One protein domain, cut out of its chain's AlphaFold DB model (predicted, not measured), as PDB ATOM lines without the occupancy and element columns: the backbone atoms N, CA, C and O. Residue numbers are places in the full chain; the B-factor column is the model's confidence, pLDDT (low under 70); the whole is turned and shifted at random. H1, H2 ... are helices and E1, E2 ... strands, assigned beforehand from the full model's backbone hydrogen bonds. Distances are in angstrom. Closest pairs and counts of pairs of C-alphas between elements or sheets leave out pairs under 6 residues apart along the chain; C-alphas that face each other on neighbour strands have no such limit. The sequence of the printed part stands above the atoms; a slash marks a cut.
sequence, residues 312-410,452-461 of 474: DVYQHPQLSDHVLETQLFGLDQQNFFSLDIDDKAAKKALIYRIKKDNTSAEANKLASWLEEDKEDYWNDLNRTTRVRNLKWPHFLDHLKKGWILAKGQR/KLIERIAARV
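Overview. This is residues 312 to 410 and 452 to 461 of the 474 residues of an uncharacterized protein of Daldinia sp. EC12 (UniProt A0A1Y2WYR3). A small three-stranded sheet is covered on one face by helices H1 and H3, with H2 folded beside H3 as a helical hairpin, and its other face has no named helix on it. From this body a long link leads away to H4, a separate helical arm whose residues 403 to 410 stick out. The printed part has 109 residues, with four named helices and three named strands in the order E1 H1 E2 H2 H3 H4 E3; the class is mixed, helices and strands. The sheet is mixed, in the order E1 E3 E2. The whole is loose, with a radius of gyration of the C-alphas of 17.9 A, and elongated, spanning 50 by 30 by 23 A.

Along the chain. Find C-alpha 312 at (72.328, -65.819, 17.103); from there E1, residues 312 to 317, runs 16.1 A. Beside it look for E3, residues 452 to 457, 15.6 A, and then E2, residues 336 to 340, 13.5 A. H1 is residues 322 to 329, 10.1 A. H2, residues 344 to 356, runs 17.8 A, and H3, residues 361 to 371, 15.1 A. H4, residues 392 to 410, runs 27.4 A from C-alpha 392 at (59.063, -63.151, 16.727) to C-alpha 410 at (55.851, -48.336, 39.507).

Arrangement. Start at the inner strand E3. It is parallel to E1, at 26 degrees, with N 314 and O 453 2.8 A apart, within hydrogen-bond range. It is antiparallel to E2, at 167 degrees, with N 454 and O 337 2.8 A apart, also within that range. H3 is on the sheet at a height of 10.2 A, over E1 and E3, and runs along the strands, at 12 degrees to E3 on the local plane; its closest C-alphas to E1 are those of Leu 366 and Tyr 314, 7.8 A. H1 is on the same face, at a height of 10.1 A. H2 and H3 are a hairpin and touch, closest at the C-alphas of Ile 351 and Ala 367, 5.5 A, with a shallow tilt of 11 degrees, opposite ways. H2 only grazes the sheet, with residues 346 to 350. H4 is not on the sheet and is apart from H1, H2 and H3. Every O i to N i+4 pair is within hydrogen-bond range in H1, H2 and H3; in H4, 14 of 15 are.

Size, cuts and confidence. The C-alphas farthest apart are those of Thr 359 and Arg 410, 54.4 A. Residues 411 to 451 are not printed, and C-alphas 410 and 452 are 32.7 A apart across the cut. The link from H3 to H4, residues 372 to 391, is long. Mean pLDDT of the printed part is 83.2; look for values under 70 at 20 residues, among them 379 to 388 and 459 to 461.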
ATOM      1  N   ASP A 312      71.226 -64.900  17.366       89.75
ATOM      2  CA  ASP A 312      72.328 -65.819  17.103       89.75
ATOM      3  C   ASP A 312      73.676 -65.078  17.130       89.75
ATOM      4  O   ASP A 312      73.743 -63.864  16.887       89.75
ATOM      5  N   VAL A 313      74.750 -65.811  17.431       90.81
ATOM      6  CA  VAL A 313      76.124 -65.298  17.499       90.81
ATOM      7  C   VAL A 313      77.016 -66.098  16.555       90.81
ATOM      8  O   VAL A 313      77.269 -67.280  16.779       90.81
ATOM      9  N   TYR A 314      77.545 -65.442  15.526       90.50
ATOM     10  CA  TYR A 314      78.582 -66.013  14.677       90.50
ATOM     11  C   TYR A 314      79.955 -65.672  15.238       90.50
ATOM     12  O   TYR A 314      80.364 -64.512  15.254       90.50
ATOM     13  N   GLN A 315      80.680 -66.695  15.666       90.38
ATOM     14  CA  GLN A 315      82.046 -66.544  16.129       90.38
ATOM     15  C   GLN A 315      83.025 -66.679  14.956       90.38
ATOM     16  O   GLN A 315      83.185 -67.761  14.387       90.38
ATOM     17  N   HIS A 316      83.666 -65.575  14.578       86.00
ATOM     18  CA  HIS A 316      84.667 -65.529  13.515       86.00
ATOM     19  C   HIS A 316      86.070 -65.763  14.106       86.00
ATOM     20  O   HIS A 316      86.484 -64.993  14.979       86.00
ATOM     21  N   PRO A 317      86.792 -66.821  13.694       83.62
ATOM     22  CA  PRO A 317      88.149 -67.079  14.171       83.62
ATOM     23  C   PRO A 317      89.113 -65.978  13.705       83.62
ATOM     24  O   PRO A 317      89.004 -65.488  12.587       83.62
ATOM     25  N   GLN A 318      90.059 -65.579  14.559       71.44
ATOM     26  CA  GLN A 318      91.083 -64.595  14.193       71.44
ATOM     27  C   GLN A 318      91.993 -65.137  13.076       71.44
ATOM     28  O   GLN A 318      92.423 -66.287  13.159       71.44
ATOM     29  N   LEU A 319      92.377 -64.275  12.121       65.94
ATOM     30  CA  LEU A 319      93.426 -64.495  11.094       65.94
ATOM     31  C   LEU A 319      93.046 -65.323   9.863       65.94
ATOM     32  O   LEU A 319      93.922 -65.653   9.063       65.94
ATOM     33  N   SER A 320      91.781 -65.657   9.674       69.81
ATOM     34  CA  SER A 320      91.408 -66.535   8.575       69.81
ATOM     35  C   SER A 320      91.196 -65.804   7.241       69.81
ATOM     36  O   SER A 320      91.550 -66.335   6.187       69.81
ATOM     37  N   ASP A 321      90.731 -64.549   7.276       84.19
ATOM     38  CA  ASP A 321      90.538 -63.718   6.084       84.19
ATOM     39  C   ASP A 321      90.617 -62.211   6.400       84.19
ATOM     40  O   ASP A 321      89.653 -61.585   6.841       84.19
ATOM     41  N   HIS A 322      91.772 -61.591   6.135       85.25
ATOM     42  CA  HIS A 322      92.000 -60.170   6.433       85.25
ATOM     43  C   HIS A 322      91.051 -59.228   5.668       85.25
ATOM     44  O   HIS A 322      90.703 -58.154   6.168       85.25
ATOM     45  N   VAL A 323      90.637 -59.591   4.447       86.75
ATOM     46  CA  VAL A 323      89.722 -58.761   3.650       86.75
ATOM     47  C   VAL A 323      88.344 -58.772   4.301       86.75
ATOM     48  O   VAL A 323      87.764 -57.705   4.507       86.75
ATOM     49  N   LEU A 324      87.858 -59.955   4.689       87.56
ATOM     50  CA  LEU A 324      86.602 -60.098   5.424       87.56
ATOM     51  C   LEU A 324      86.647 -59.363   6.767       87.56
ATOM     52  O   LEU A 324      85.745 -58.578   7.059       87.56
ATOM     53  N   GLU A 325      87.709 -59.559   7.553       87.50
ATOM     54  CA  GLU A 325      87.883 -58.899   8.851       87.50
ATOM     55  C   GLU A 325      87.858 -57.372   8.707       87.50
ATOM     56  O   GLU A 325      87.123 -56.694   9.423       87.50
ATOM     57  N   THR A 326      88.596 -56.822   7.737       86.50
ATOM     58  CA  THR A 326      88.624 -55.370   7.486       86.50
ATOM     59  C   THR A 326      87.250 -54.854   7.057       86.50
ATOM     60  O   THR A 326      86.847 -53.753   7.435       86.50
ATOM     61  N   GLN A 327      86.498 -55.635   6.275       85.44
ATOM     62  CA  GLN A 327      85.148 -55.253   5.876       85.44
ATOM     63  C   GLN A 327      84.162 -55.269   7.055       85.44
ATOM     64  O   GLN A 327      83.330 -54.364   7.157       85.44
ATOM     65  N   LEU A 328      84.239 -56.264   7.938       86.81
ATOM     66  CA  LEU A 328      83.307 -56.416   9.056       86.81
ATOM     67  C   LEU A 328      83.631 -55.485  10.227       86.81
ATOM     68  O   LEU A 328      82.738 -54.823  10.750       86.81
ATOM     69  N   PHE A 329      84.901 -55.419  10.618       84.81
ATOM     70  CA  PHE A 329      85.339 -54.793  11.869       84.81
ATOM     71  C   PHE A 329      86.100 -53.478  11.661       84.81
ATOM     72  O   PHE A 329      86.424 -52.786  12.630       84.81
ATOM     73  N   GLY A 330      86.372 -53.113  10.405       83.94
ATOM     74  CA  GLY A 330      87.185 -51.951  10.063       83.94
ATOM     75  C   GLY A 330      88.658 -52.126  10.445       83.94
ATOM     76  O   GLY A 330      89.116 -53.214  10.789       83.94
ATOM     77  N   LEU A 331      89.408 -51.023  10.390       75.38
ATOM     78  CA  LEU A 331      90.823 -50.990  10.786       75.38
ATOM     79  C   LEU A 331      91.013 -51.066  12.304       75.38
ATOM     80  O   LEU A 331      92.002 -51.624  12.768       75.38
ATOM     81  N   ASP A 332      90.045 -50.549  13.067       68.69
ATOM     82  CA  ASP A 332      90.083 -50.541  14.532       68.69
ATOM     83  C   ASP A 332      89.835 -51.945  15.129       68.69
ATOM     84  O   ASP A 332      89.848 -52.099  16.350       68.69
ATOM     85  N   GLN A 333      89.606 -52.964  14.279       70.06
ATOM     86  CA  GLN A 333      89.448 -54.373  14.650       70.06
ATOM     87  C   GLN A 333      88.470 -54.587  15.814       70.06
ATOM     88  O   GLN A 333      88.740 -55.361  16.732       70.06
ATOM     89  N   GLN A 334      87.335 -53.886  15.787       69.25
ATOM     90  CA  GLN A 334      86.319 -54.026  16.828       69.25
ATOM     91  C   GLN A 334      85.925 -55.497  17.003       69.25
ATOM     92  O   GLN A 334      85.770 -56.221  16.025       69.25
ATOM     93  N   ASN A 335      85.711 -55.940  18.243       76.94
ATOM     94  CA  ASN A 335      85.403 -57.352  18.498       76.94
ATOM     95  C   ASN A 335      83.984 -57.755  18.079       76.94
ATOM     96  O   ASN A 335      83.678 -58.946  18.053       76.94
ATOM     97  N   PHE A 336      83.113 -56.790  17.776       88.56
ATOM     98  CA  PHE A 336      81.690 -57.034  17.585       88.56
ATOM     99  C   PHE A 336      81.113 -56.255  16.411       88.56
ATOM    100  O   PHE A 336      81.393 -55.072  16.241       88.56
ATOM    101  N   PHE A 337      80.220 -56.908  15.675       90.25
ATOM    102  CA  PHE A 337      79.371 -56.293  14.663       90.25
ATOM    103  C   PHE A 337      77.936 -56.809  14.819       90.25
ATOM    104  O   PHE A 337      77.714 -58.017  14.850       90.25
ATOM    105  N   SER A 338      76.954 -55.915  14.928       93.88
ATOM    106  CA  SER A 338      75.532 -56.276  15.032       93.88
ATOM    107  C   SER A 338      74.787 -55.969  13.736       93.88
ATOM    108  O   SER A 338      74.882 -54.853  13.223       93.88
ATOM    109  N   LEU A 339      73.984 -56.917  13.258       94.94
ATOM    110  CA  LEU A 339      73.099 -56.747  12.108       94.94
ATOM    111  C   LEU A 339      71.639 -56.904  12.529       94.94
ATOM    112  O   LEU A 339      71.275 -57.954  13.054       94.94
ATOM    113  N   ASP A 340      70.802 -55.910  12.229       95.25
ATOM    114  CA  ASP A 340      69.346 -56.055  12.300       95.25
ATOM    115  C   ASP A 340      68.867 -57.015  11.202       95.25
ATOM    116  O   ASP A 340      69.048 -56.763  10.010       95.25
ATOM    117  N   ILE A 341      68.301 -58.150  11.608       92.88
ATOM    118  CA  ILE A 341      67.880 -59.216  10.691       92.88
ATOM    119  C   ILE A 341      66.582 -58.834   9.980       92.88
ATOM    120  O   ILE A 341      66.331 -59.293   8.861       92.88
ATOM    121  N   ASP A 342      65.769 -57.989  10.615       92.38
ATOM    122  CA  ASP A 342      64.488 -57.563  10.070       92.38
ATOM    123  C   ASP A 342      64.687 -56.471   8.987       92.38
ATOM    124  O   ASP A 342      63.845 -56.325   8.093       92.38
ATOM    125  N   ASP A 343      65.845 -55.791   8.964       95.31
ATOM    126  CA  ASP A 343      66.281 -54.937   7.850       95.31
ATOM    127  C   ASP A 343      66.839 -55.773   6.681       95.31
ATOM    128  O   ASP A 343      68.047 -55.970   6.487       95.31
ATOM    129  N   LYS A 344      65.916 -56.247   5.839       94.94
ATOM    130  CA  LYS A 344      66.227 -57.038   4.638       94.94
ATOM    131  C   LYS A 344      67.174 -56.318   3.672       94.94
ATOM    132  O   LYS A 344      67.938 -56.988   2.972       94.94
ATOM    133  N   ALA A 345      67.124 -54.986   3.604       96.38
ATOM    134  CA  ALA A 345      67.959 -54.209   2.696       96.38
ATOM    135  C   ALA A 345      69.403 -54.150   3.206       96.38
ATOM    136  O   ALA A 345      70.319 -54.481   2.448       96.38
ATOM    137  N   ALA A 346      69.603 -53.825   4.488       93.62
ATOM    138  CA  ALA A 346      70.924 -53.830   5.116       93.62
ATOM    139  C   ALA A 346      71.558 -55.227   5.090       93.62
ATOM    140  O   ALA A 346      72.718 -55.374   4.700       93.62
ATOM    141  N   LYS A 347      70.776 -56.270   5.402       95.00
ATOM    142  CA  LYS A 347      71.210 -57.671   5.309       95.00
ATOM    143  C   LYS A 347      71.684 -58.032   3.898       95.00
ATOM    144  O   LYS A 347      72.787 -58.554   3.734       95.00
ATOM    145  N   LYS A 348      70.891 -57.722   2.864       95.94
ATOM    146  CA  LYS A 348      71.252 -57.996   1.461       95.94
ATOM    147  C   LYS A 348      72.484 -57.203   1.019       95.94
ATOM    148  O   LYS A 348      73.342 -57.754   0.331       95.94
ATOM    149  N   ALA A 349      72.588 -55.936   1.419       95.19
ATOM    150  CA  ALA A 349      73.739 -55.090   1.116       95.19
ATOM    151  C   ALA A 349      75.026 -55.628   1.757       95.19
ATOM    152  O   ALA A 349      76.064 -55.667   1.095       95.19
ATOM    153  N   LEU A 350      74.954 -56.102   3.005       93.25
ATOM    154  CA  LEU A 350      76.085 -56.725   3.687       93.25
ATOM    155  C   LEU A 350      76.515 -58.020   2.993       93.25
ATOM    156  O   LEU A 350      77.694 -58.176   2.699       93.25
ATOM    157  N   ILE A 351      75.575 -58.916   2.673       94.75
ATOM    158  CA  ILE A 351      75.874 -60.164   1.949       94.75
ATOM    159  C   ILE A 351      76.524 -59.865   0.597       94.75
ATOM    160  O   ILE A 351      77.523 -60.486   0.240       94.75
ATOM    161  N   TYR A 352      75.981 -58.898  -0.148       95.12
ATOM    162  CA  TYR A 352      76.562 -58.475  -1.418       95.12
ATOM    163  C   TYR A 352      77.990 -57.959  -1.231       95.12
ATOM    164  O   TYR A 352      78.880 -58.382  -1.958       95.12
ATOM    165  N   ARG A 353      78.227 -57.096  -0.237       92.50
ATOM    166  CA  ARG A 353      79.557 -56.552   0.068       92.50
ATOM    167  C   ARG A 353      80.557 -57.645   0.444       92.50
ATOM    168  O   ARG A 353      81.667 -57.619  -0.074       92.50
ATOM    169  N   ILE A 354      80.146 -58.600   1.283       91.62
ATOM    170  CA  ILE A 354      80.957 -59.763   1.657       91.62
ATOM    171  C   ILE A 354      81.321 -60.561   0.400       91.62
ATOM    172  O   ILE A 354      82.486 -60.855   0.195       91.62
ATOM    173  N   LYS A 355      80.360 -60.861  -0.485       92.69
ATOM    174  CA  LYS A 355      80.599 -61.687  -1.685       92.69
ATOM    175  C   LYS A 355      81.336 -60.962  -2.819       92.69
ATOM    176  O   LYS A 355      81.985 -61.620  -3.623       92.69
ATOM    177  N   LYS A 356      81.210 -59.633  -2.932       91.62
ATOM    178  CA  LYS A 356      81.677 -58.862  -4.101       91.62
ATOM    179  C   LYS A 356      83.183 -58.998  -4.335       91.62
ATOM    180  O   LYS A 356      83.594 -59.132  -5.480       91.62
ATOM    181  N   ASP A 357      83.961 -58.996  -3.257       83.06
ATOM    182  CA  ASP A 357      85.426 -58.972  -3.312       83.06
ATOM    183  C   ASP A 357      86.058 -60.099  -2.477       83.06
ATOM    184  O   ASP A 357      87.246 -60.054  -2.162       83.06
ATOM    185  N   ASN A 358      85.262 -61.102  -2.089       84.56
ATOM    186  CA  ASN A 358      85.721 -62.192  -1.245       84.56
ATOM    187  C   ASN A 358      85.139 -63.543  -1.677       84.56
ATOM    188  O   ASN A 358      83.933 -63.782  -1.598       84.56
ATOM    189  N   THR A 359      86.020 -64.434  -2.124       87.44
ATOM    190  CA  THR A 359      85.685 -65.799  -2.548       87.44
ATOM    191  C   THR A 359      86.043 -66.852  -1.500       87.44
ATOM    192  O   THR A 359      85.953 -68.048  -1.785       87.44
ATOM    193  N   SER A 360      86.448 -66.444  -0.293       91.44
ATOM    194  CA  SER A 360      86.839 -67.385   0.750       91.44
ATOM    195  C   SER A 360      85.668 -68.270   1.183       91.44
ATOM    196  O   SER A 360      84.490 -67.890   1.151       91.44
ATOM    197  N   ALA A 361      85.990 -69.491   1.616       91.69
ATOM    198  CA  ALA A 361      85.000 -70.413   2.172       91.69
ATOM    199  C   ALA A 361      84.268 -69.801   3.382       91.69
ATOM    200  O   ALA A 361      83.105 -70.108   3.637       91.69
ATOM    201  N   GLU A 362      84.927 -68.896   4.101       89.69
ATOM    202  CA  GLU A 362      84.390 -68.237   5.285       89.69
ATOM    203  C   GLU A 362      83.426 -67.112   4.960       89.69
ATOM    204  O   GLU A 362      82.387 -67.015   5.608       89.69
ATOM    205  N   ALA A 363      83.718 -66.312   3.931       91.56
ATOM    206  CA  ALA A 363      82.776 -65.333   3.405       91.56
ATOM    207  C   ALA A 363      81.478 -66.024   2.953       91.56
ATOM    208  O   ALA A 363      80.380 -65.567   3.278       91.56
ATOM    209  N   ASN A 364      81.594 -67.182   2.292       92.94
ATOM    210  CA  ASN A 364      80.445 -68.001   1.901       92.94
ATOM    211  C   ASN A 364      79.697 -68.582   3.110       92.94
ATOM    212  O   ASN A 364      78.468 -68.513   3.154       92.94
ATOM    213  N   LYS A 365      80.416 -69.104   4.112       94.25
ATOM    214  CA  LYS A 365      79.820 -69.621   5.353       94.25
ATOM    215  C   LYS A 365      79.081 -68.526   6.122       94.25
ATOM    216  O   LYS A 365      77.950 -68.747   6.545       94.25
ATOM    217  N   LEU A 366      79.685 -67.347   6.268       93.25
ATOM    218  CA  LEU A 366      79.066 -66.200   6.923       93.25
ATOM    219  C   LEU A 366      77.838 -65.719   6.149       93.25
ATOM    220  O   LEU A 366      76.798 -65.476   6.751       93.25
ATOM    221  N   ALA A 367      77.923 -65.614   4.821       94.50
ATOM    222  CA  ALA A 367      76.780 -65.229   4.005       94.50
ATOM    223  C   ALA A 367      75.633 -66.243   4.104       94.50
ATOM    224  O   ALA A 367      74.488 -65.832   4.271       94.50
ATOM    225  N   SER A 368      75.931 -67.545   4.071       95.06
ATOM    226  CA  SER A 368      74.930 -68.597   4.274       95.06
ATOM    227  C   SER A 368      74.307 -68.503   5.667       95.06
ATOM    228  O   SER A 368      73.087 -68.538   5.796       95.06
ATOM    229  N   TRP A 369      75.121 -68.302   6.708       94.81
ATOM    230  CA  TRP A 369      74.628 -68.095   8.069       94.81
ATOM    231  C   TRP A 369      73.753 -66.842   8.182       94.81
ATOM    232  O   TRP A 369      72.750 -66.854   8.890       94.81
ATOM    233  N   LEU A 370      74.083 -65.755   7.478       93.50
ATOM    234  CA  LEU A 370      73.234 -64.568   7.416       93.50
ATOM    235  C   LEU A 370      71.911 -64.889   6.714       93.50
ATOM    236  O   LEU A 370      70.859 -64.534   7.243       93.50
ATOM    237  N   GLU A 371      71.951 -65.563   5.563       94.12
ATOM    238  CA  GLU A 371      70.782 -65.958   4.766       94.12
ATOM    239  C   GLU A 371      69.826 -66.883   5.530       94.12
ATOM    240  O   GLU A 371      68.618 -66.699   5.389       94.12
ATOM    241  N   GLU A 372      70.336 -67.765   6.397       92.56
ATOM    242  CA  GLU A 372      69.539 -68.591   7.313       92.56
ATOM    243  C   GLU A 372      68.652 -67.721   8.217       92.56
ATOM    244  O   GLU A 372      69.058 -67.246   9.281       92.56
ATOM    245  N   ASP A 373      67.407 -67.511   7.802       80.94
ATOM    246  CA  ASP A 373      66.344 -66.987   8.652       80.94
ATOM    247  C   ASP A 373      65.750 -68.183   9.392       80.94
ATOM    248  O   ASP A 373      64.722 -68.743   9.006       80.94
ATOM    249  N   LYS A 374      66.474 -68.661  10.411       76.19
ATOM    250  CA  LYS A 374      65.885 -69.620  11.340       76.19
ATOM    251  C   LYS A 374      64.633 -68.945  11.885       76.19
ATOM    252  O   LYS A 374      64.684 -67.788  12.309       76.19
ATOM    253  N   GLU A 375      63.494 -69.639  11.826       71.94
ATOM    254  CA  GLU A 375      62.346 -69.255  12.639       71.94
ATOM    255  C   GLU A 375      62.816 -69.368  14.092       71.94
ATOM    256  O   GLU A 375      62.751 -70.433  14.702       71.94
ATOM    257  N   ASP A 376      63.401 -68.285  14.604       68.50
ATOM    258  CA  ASP A 376      63.918 -68.235  15.955       68.50
ATOM    259  C   ASP A 376      62.704 -68.346  16.860       68.50
ATOM    260  O   ASP A 376      61.845 -67.463  16.936       68.50
ATOM    261  N   TYR A 377      62.596 -69.506  17.477       69.44
ATOM    262  CA  TYR A 377      61.549 -69.827  18.408       69.44
ATOM    263  C   TYR A 377      61.955 -69.262  19.767       69.44
ATOM    264  O   TYR A 377      62.849 -69.773  20.438       69.44
ATOM    265  N   TRP A 378      61.294 -68.181  20.174       73.38
ATOM    266  CA  TRP A 378      61.565 -67.522  21.447       73.38
ATOM    267  C   TRP A 378      60.747 -68.199  22.542       73.38
ATOM    268  O   TRP A 378      59.541 -68.405  22.405       73.38
ATOM    269  N   ASN A 379      61.385 -68.580  23.644       65.12
ATOM    270  CA  ASN A 379      60.653 -69.155  24.770       65.12
ATOM    271  C   ASN A 379      59.782 -68.085  25.445       65.12
ATOM    272  O   ASN A 379      60.245 -66.964  25.669       65.12
ATOM    273  N   ASP A 380      58.535 -68.435  25.780       61.34
ATOM    274  CA  ASP A 380      57.645 -67.541  26.524       61.34
ATOM    275  C   ASP A 380      58.302 -67.114  27.848       61.34
ATOM    276  O   ASP A 380      58.899 -67.904  28.586       61.34
ATOM    277  N   LEU A 381      58.194 -65.819  28.130       58.22
ATOM    278  CA  LEU A 381      58.802 -65.136  29.269       58.22
ATOM    279  C   LEU A 381      58.176 -65.565  30.602       58.22
ATOM    280  O   LEU A 381      58.775 -65.375  31.664       58.22
ATOM    281  N   ASN A 382      56.975 -66.146  30.570       58.03
ATOM    282  CA  ASN A 382      56.300 -66.634  31.761       58.03
ATOM    283  C   ASN A 382      56.707 -68.075  32.089       58.03
ATOM    284  O   ASN A 382      56.233 -69.030  31.484       58.03
ATOM    285  N   ARG A 383      57.480 -68.249  33.173       55.16
ATOM    286  CA  ARG A 383      57.848 -69.568  33.743       55.16
ATOM    287  C   ARG A 383      56.659 -70.510  34.005       55.16
ATOM    288  O   ARG A 383      56.872 -71.694  34.243       55.16
ATOM    289  N   THR A 384      55.433 -69.992  34.047       53.62
ATOM    290  CA  THR A 384      54.225 -70.760  34.371       53.62
ATOM    291  C   THR A 384      53.496 -71.314  33.154       53.62
ATOM    292  O   THR A 384      52.716 -72.249  33.312       53.62
ATOM    293  N   THR A 385      53.717 -70.767  31.959       54.00
ATOM    294  CA  THR A 385      53.045 -71.207  30.733       54.00
ATOM    295  C   THR A 385      54.012 -72.044  29.904       54.00
ATOM    296  O   THR A 385      55.092 -71.601  29.539       54.00
ATOM    297  N   ARG A 386      53.640 -73.298  29.606       55.62
ATOM    298  CA  ARG A 386      54.442 -74.260  28.817       55.62
ATOM    299  C   ARG A 386      54.610 -73.865  27.337       55.62
ATOM    300  O   ARG A 386      54.975 -74.717  26.530       55.62
ATOM    301  N   VAL A 387      54.324 -72.620  26.959       57.62
ATOM    302  CA  VAL A 387      54.384 -72.165  25.568       57.62
ATOM    303  C   VAL A 387      55.849 -71.945  25.202       57.62
ATOM    304  O   VAL A 387      56.418 -70.869  25.347       57.62
ATOM    305  N   ARG A 388      56.502 -73.021  24.775       67.25
ATOM    306  CA  ARG A 388      57.783 -72.930  24.079       67.25
ATOM    307  C   ARG A 388      57.503 -72.428  22.665       67.25
ATOM    308  O   ARG A 388      56.428 -72.694  22.131       67.25
ATOM    309  N   ASN A 389      58.479 -71.759  22.066       75.38
ATOM    310  CA  ASN A 389      58.505 -71.506  20.628       75.38
ATOM    311  C   ASN A 389      57.505 -70.453  20.104       75.38
ATOM    312  O   ASN A 389      56.790 -70.681  19.130       75.38
ATOM    313  N   LEU A 390      57.485 -69.263  20.709       81.38
ATOM    314  CA  LEU A 390      56.792 -68.103  20.141       81.38
ATOM    315  C   LEU A 390      57.534 -67.587  18.902       81.38
ATOM    316  O   LEU A 390      58.747 -67.369  18.935       81.38
ATOM    317  N   LYS A 391      56.788 -67.320  17.825       88.50
ATOM    318  CA  LYS A 391      57.311 -66.573  16.672       88.50
ATOM    319  C   LYS A 391      57.615 -65.130  17.076       88.50
ATOM    320  O   LYS A 391      56.906 -64.561  17.910       88.50
ATOM    321  N   TRP A 392      58.608 -64.516  16.431       89.06
ATOM    322  CA  TRP A 392      59.063 -63.151  16.727       89.06
ATOM    323  C   TRP A 392      57.937 -62.105  16.878       89.06
ATOM    324  O   TRP A 392      57.945 -61.407  17.889       89.06
ATOM    325  N   PRO A 393      56.905 -62.023  16.007       91.38
ATOM    326  CA  PRO A 393      55.821 -61.051  16.188       91.38
ATOM    327  C   PRO A 393      55.030 -61.237  17.492       91.38
ATOM    328  O   PRO A 393      54.670 -60.261  18.149       91.38
ATOM    329  N   HIS A 394      54.788 -62.488  17.897       89.38
ATOM    330  CA  HIS A 394      54.109 -62.798  19.158       89.38
ATOM    331  C   HIS A 394      55.011 -62.531  20.359       89.38
ATOM    332  O   HIS A 394      54.555 -62.004  21.373       89.38
ATOM    333  N   PHE A 395      56.298 -62.855  20.243       86.75
ATOM    334  CA  PHE A 395      57.274 -62.533  21.274       86.75
ATOM    335  C   PHE A 395      57.392 -61.016  21.476       86.75
ATOM    336  O   PHE A 395      57.353 -60.545  22.608       86.75
ATOM    337  N   LEU A 396      57.429 -60.239  20.393       89.50
ATOM    338  CA  LEU A 396      57.450 -58.781  20.434       89.50
ATOM    339  C   LEU A 396      56.199 -58.202  21.107       89.50
ATOM    340  O   LEU A 396      56.306 -57.288  21.924       89.50
ATOM    341  N   ASP A 397      55.015 -58.745  20.820       89.88
ATOM    342  CA  ASP A 397      53.781 -58.373  21.524       89.88
ATOM    343  C   ASP A 397      53.870 -58.678  23.034       89.88
ATOM    344  O   ASP A 397      53.509 -57.847  23.872       89.88
ATOM    345  N   HIS A 398      54.451 -59.824  23.406       85.50
ATOM    346  CA  HIS A 398      54.737 -60.155  24.804       85.50
ATOM    347  C   HIS A 398      55.729 -59.178  25.457       85.50
ATOM    348  O   HIS A 398      55.514 -58.786  26.606       85.50
ATOM    349  N   LEU A 399      56.782 -58.745  24.751       86.75
ATOM    350  CA  LEU A 399      57.729 -57.740  25.248       86.75
ATOM    351  C   LEU A 399      57.037 -56.403  25.515       86.75
ATOM    352  O   LEU A 399      57.221 -55.826  26.585       86.75
ATOM    353  N   LYS A 400      56.193 -55.948  24.583       89.94
ATOM    354  CA  LYS A 400      55.405 -54.713  24.723       89.94
ATOM    355  C   LYS A 400      54.496 -54.766  25.946       89.94
ATOM    356  O   LYS A 400      54.512 -53.856  26.770       89.94
ATOM    357  N   LYS A 401      53.767 -55.871  26.116       86.75
ATOM    358  CA  LYS A 401      52.925 -56.106  27.300       86.75
ATOM    359  C   LYS A 401      53.753 -56.137  28.583       86.75
ATOM    360  O   LYS A 401      53.364 -55.526  29.575       86.75
ATOM    361  N   GLY A 402      54.901 -56.816  28.570       83.50
ATOM    362  CA  GLY A 402      55.834 -56.859  29.696       83.50
ATOM    363  C   GLY A 402      56.346 -55.473  30.088       83.50
ATOM    364  O   GLY A 402      56.360 -55.146  31.273       83.50
ATOM    365  N   TRP A 403      56.686 -54.645  29.100       87.19
ATOM    366  CA  TRP A 403      57.130 -53.265  29.286       87.19
ATOM    367  C   TRP A 403      56.046 -52.387  29.920       87.19
ATOM    368  O   TRP A 403      56.296 -51.727  30.929       87.19
ATOM    369  N   ILE A 404      54.823 -52.428  29.375       86.50
ATOM    370  CA  ILE A 404      53.667 -51.686  29.906       86.50
ATOM    371  C   ILE A 404      53.396 -52.091  31.358       86.50
ATOM    372  O   ILE A 404      53.215 -51.231  32.221       86.50
ATOM    373  N   LEU A 405      53.416 -53.396  31.652       83.31
ATOM    374  CA  LEU A 405      53.210 -53.907  33.007       83.31
ATOM    375  C   LEU A 405      54.300 -53.436  33.977       83.31
ATOM    376  O   LEU A 405      53.978 -53.051  35.100       83.31
ATOM    377  N   ALA A 406      55.566 -53.459  33.560       81.38
ATOM    378  CA  ALA A 406      56.684 -53.049  34.404       81.38
ATOM    379  C   ALA A 406      56.661 -51.540  34.711       81.38
ATOM    380  O   ALA A 406      56.844 -51.150  35.864       81.38
ATOM    381  N   LYS A 407      56.338 -50.693  33.722       82.69
ATOM    382  CA  LYS A 407      56.135 -49.248  33.931       82.69
ATOM    383  C   LYS A 407      54.910 -48.954  34.802       82.69
ATOM    384  O   LYS A 407      54.995 -48.146  35.721       82.69
ATOM    385  N   GLY A 408      53.785 -49.622  34.543       80.69
ATOM    386  CA  GLY A 408      52.530 -49.389  35.261       80.69
ATOM    387  C   GLY A 408      52.607 -49.720  36.754       80.69
ATOM    388  O   GLY A 408      52.082 -48.973  37.572       80.69
ATOM    389  N   GLN A 409      53.314 -50.795  37.126       75.19
ATOM    390  CA  GLN A 409      53.480 -51.198  38.532       75.19
ATOM    391  C   GLN A 409      54.228 -50.170  39.385       75.19
ATOM    392  O   GLN A 409      53.998 -50.100  40.591       75.19
ATOM    393  N   ARG A 410      55.101 -49.364  38.780       69.12
ATOM    394  CA  ARG A 410      55.851 -48.336  39.507       69.12
ATOM    395  C   ARG A 410      55.037 -47.108  39.832       69.12
ATOM    396  O   ARG A 410      55.124 -46.614  40.946       69.12
ATOM    397  N   LYS A 452      71.563 -60.276  14.713       93.75
ATOM    398  CA  LYS A 452      72.637 -61.265  14.621       93.75
ATOM    399  C   LYS A 452      73.940 -60.591  15.022       93.75
ATOM    400  O   LYS A 452      74.266 -59.526  14.496       93.75
ATOM    401  N   LEU A 453      74.664 -61.190  15.962       93.50
ATOM    402  CA  LEU A 453      75.951 -60.673  16.418       93.50
ATOM    403  C   LEU A 453      77.078 -61.458  15.748       93.50
ATOM    404  O   LEU A 453      77.078 -62.683  15.771       93.50
ATOM    405  N   ILE A 454      78.047 -60.763  15.173       92.88
ATOM    406  CA  ILE A 454      79.298 -61.344  14.695       92.88
ATOM    407  C   ILE A 454      80.369 -60.955  15.709       92.88
ATOM    408  O   ILE A 454      80.618 -59.769  15.926       92.88
ATOM    409  N   GLU A 455      80.964 -61.948  16.357       91.12
ATOM    410  CA  GLU A 455      82.000 -61.783  17.376       91.12
ATOM    411  C   GLU A 455      83.323 -62.307  16.831       91.12
ATOM    412  O   GLU A 455      83.406 -63.442  16.362       91.12
ATOM    413  N   ARG A 456      84.370 -61.490  16.895       88.12
ATOM    414  CA  ARG A 456      85.725 -61.947  16.601       88.12
ATOM    415  C   ARG A 456      86.246 -62.698  17.820       88.12
ATOM    416  O   ARG A 456      86.401 -62.109  18.889       88.12
ATOM    417  N   ILE A 457      86.533 -63.989  17.673       84.25
ATOM    418  CA  ILE A 457      87.242 -64.732  18.713       84.25
ATOM    419  C   ILE A 457      88.684 -64.251  18.659       84.25
ATOM    420  O   ILE A 457      89.399 -64.596  17.721       84.25
ATOM    421  N   ALA A 458      89.120 -63.473  19.651       74.06
ATOM    422  CA  ALA A 458      90.549 -63.314  19.877       74.06
ATOM    423  C   ALA A 458      91.129 -64.722  20.021       74.06
ATOM    424  O   ALA A 458      90.600 -65.505  20.818       74.06
ATOM    425  N   ALA A 459      92.159 -65.057  19.238       65.81
ATOM    426  CA  ALA A 459      92.919 -66.280  19.424       65.81
ATOM    427  C   ALA A 459      93.182 -66.366  20.923       65.81
ATOM    428  O   ALA A 459      93.792 -65.449  21.483       65.81
ATOM    429  N   ARG A 460      92.598 -67.375  21.585       55.97
ATOM    430  CA  ARG A 460      92.858 -67.641  22.994       55.97
ATOM    431  C   ARG A 460      94.354 -67.887  23.060       55.97
ATOM    432  O   ARG A 460      94.834 -68.979  22.796       55.97
ATOM    433  N   VAL A 461      95.110 -66.829  23.310       52.81
ATOM    434  CA  VAL A 461      96.446 -66.963  23.841       52.81
ATOM    435  C   VAL A 461      96.149 -67.562  25.199       52.81
ATOM    436  O   VAL A 461      95.595 -66.848  26.034       52.81
TER     437      VAL A 461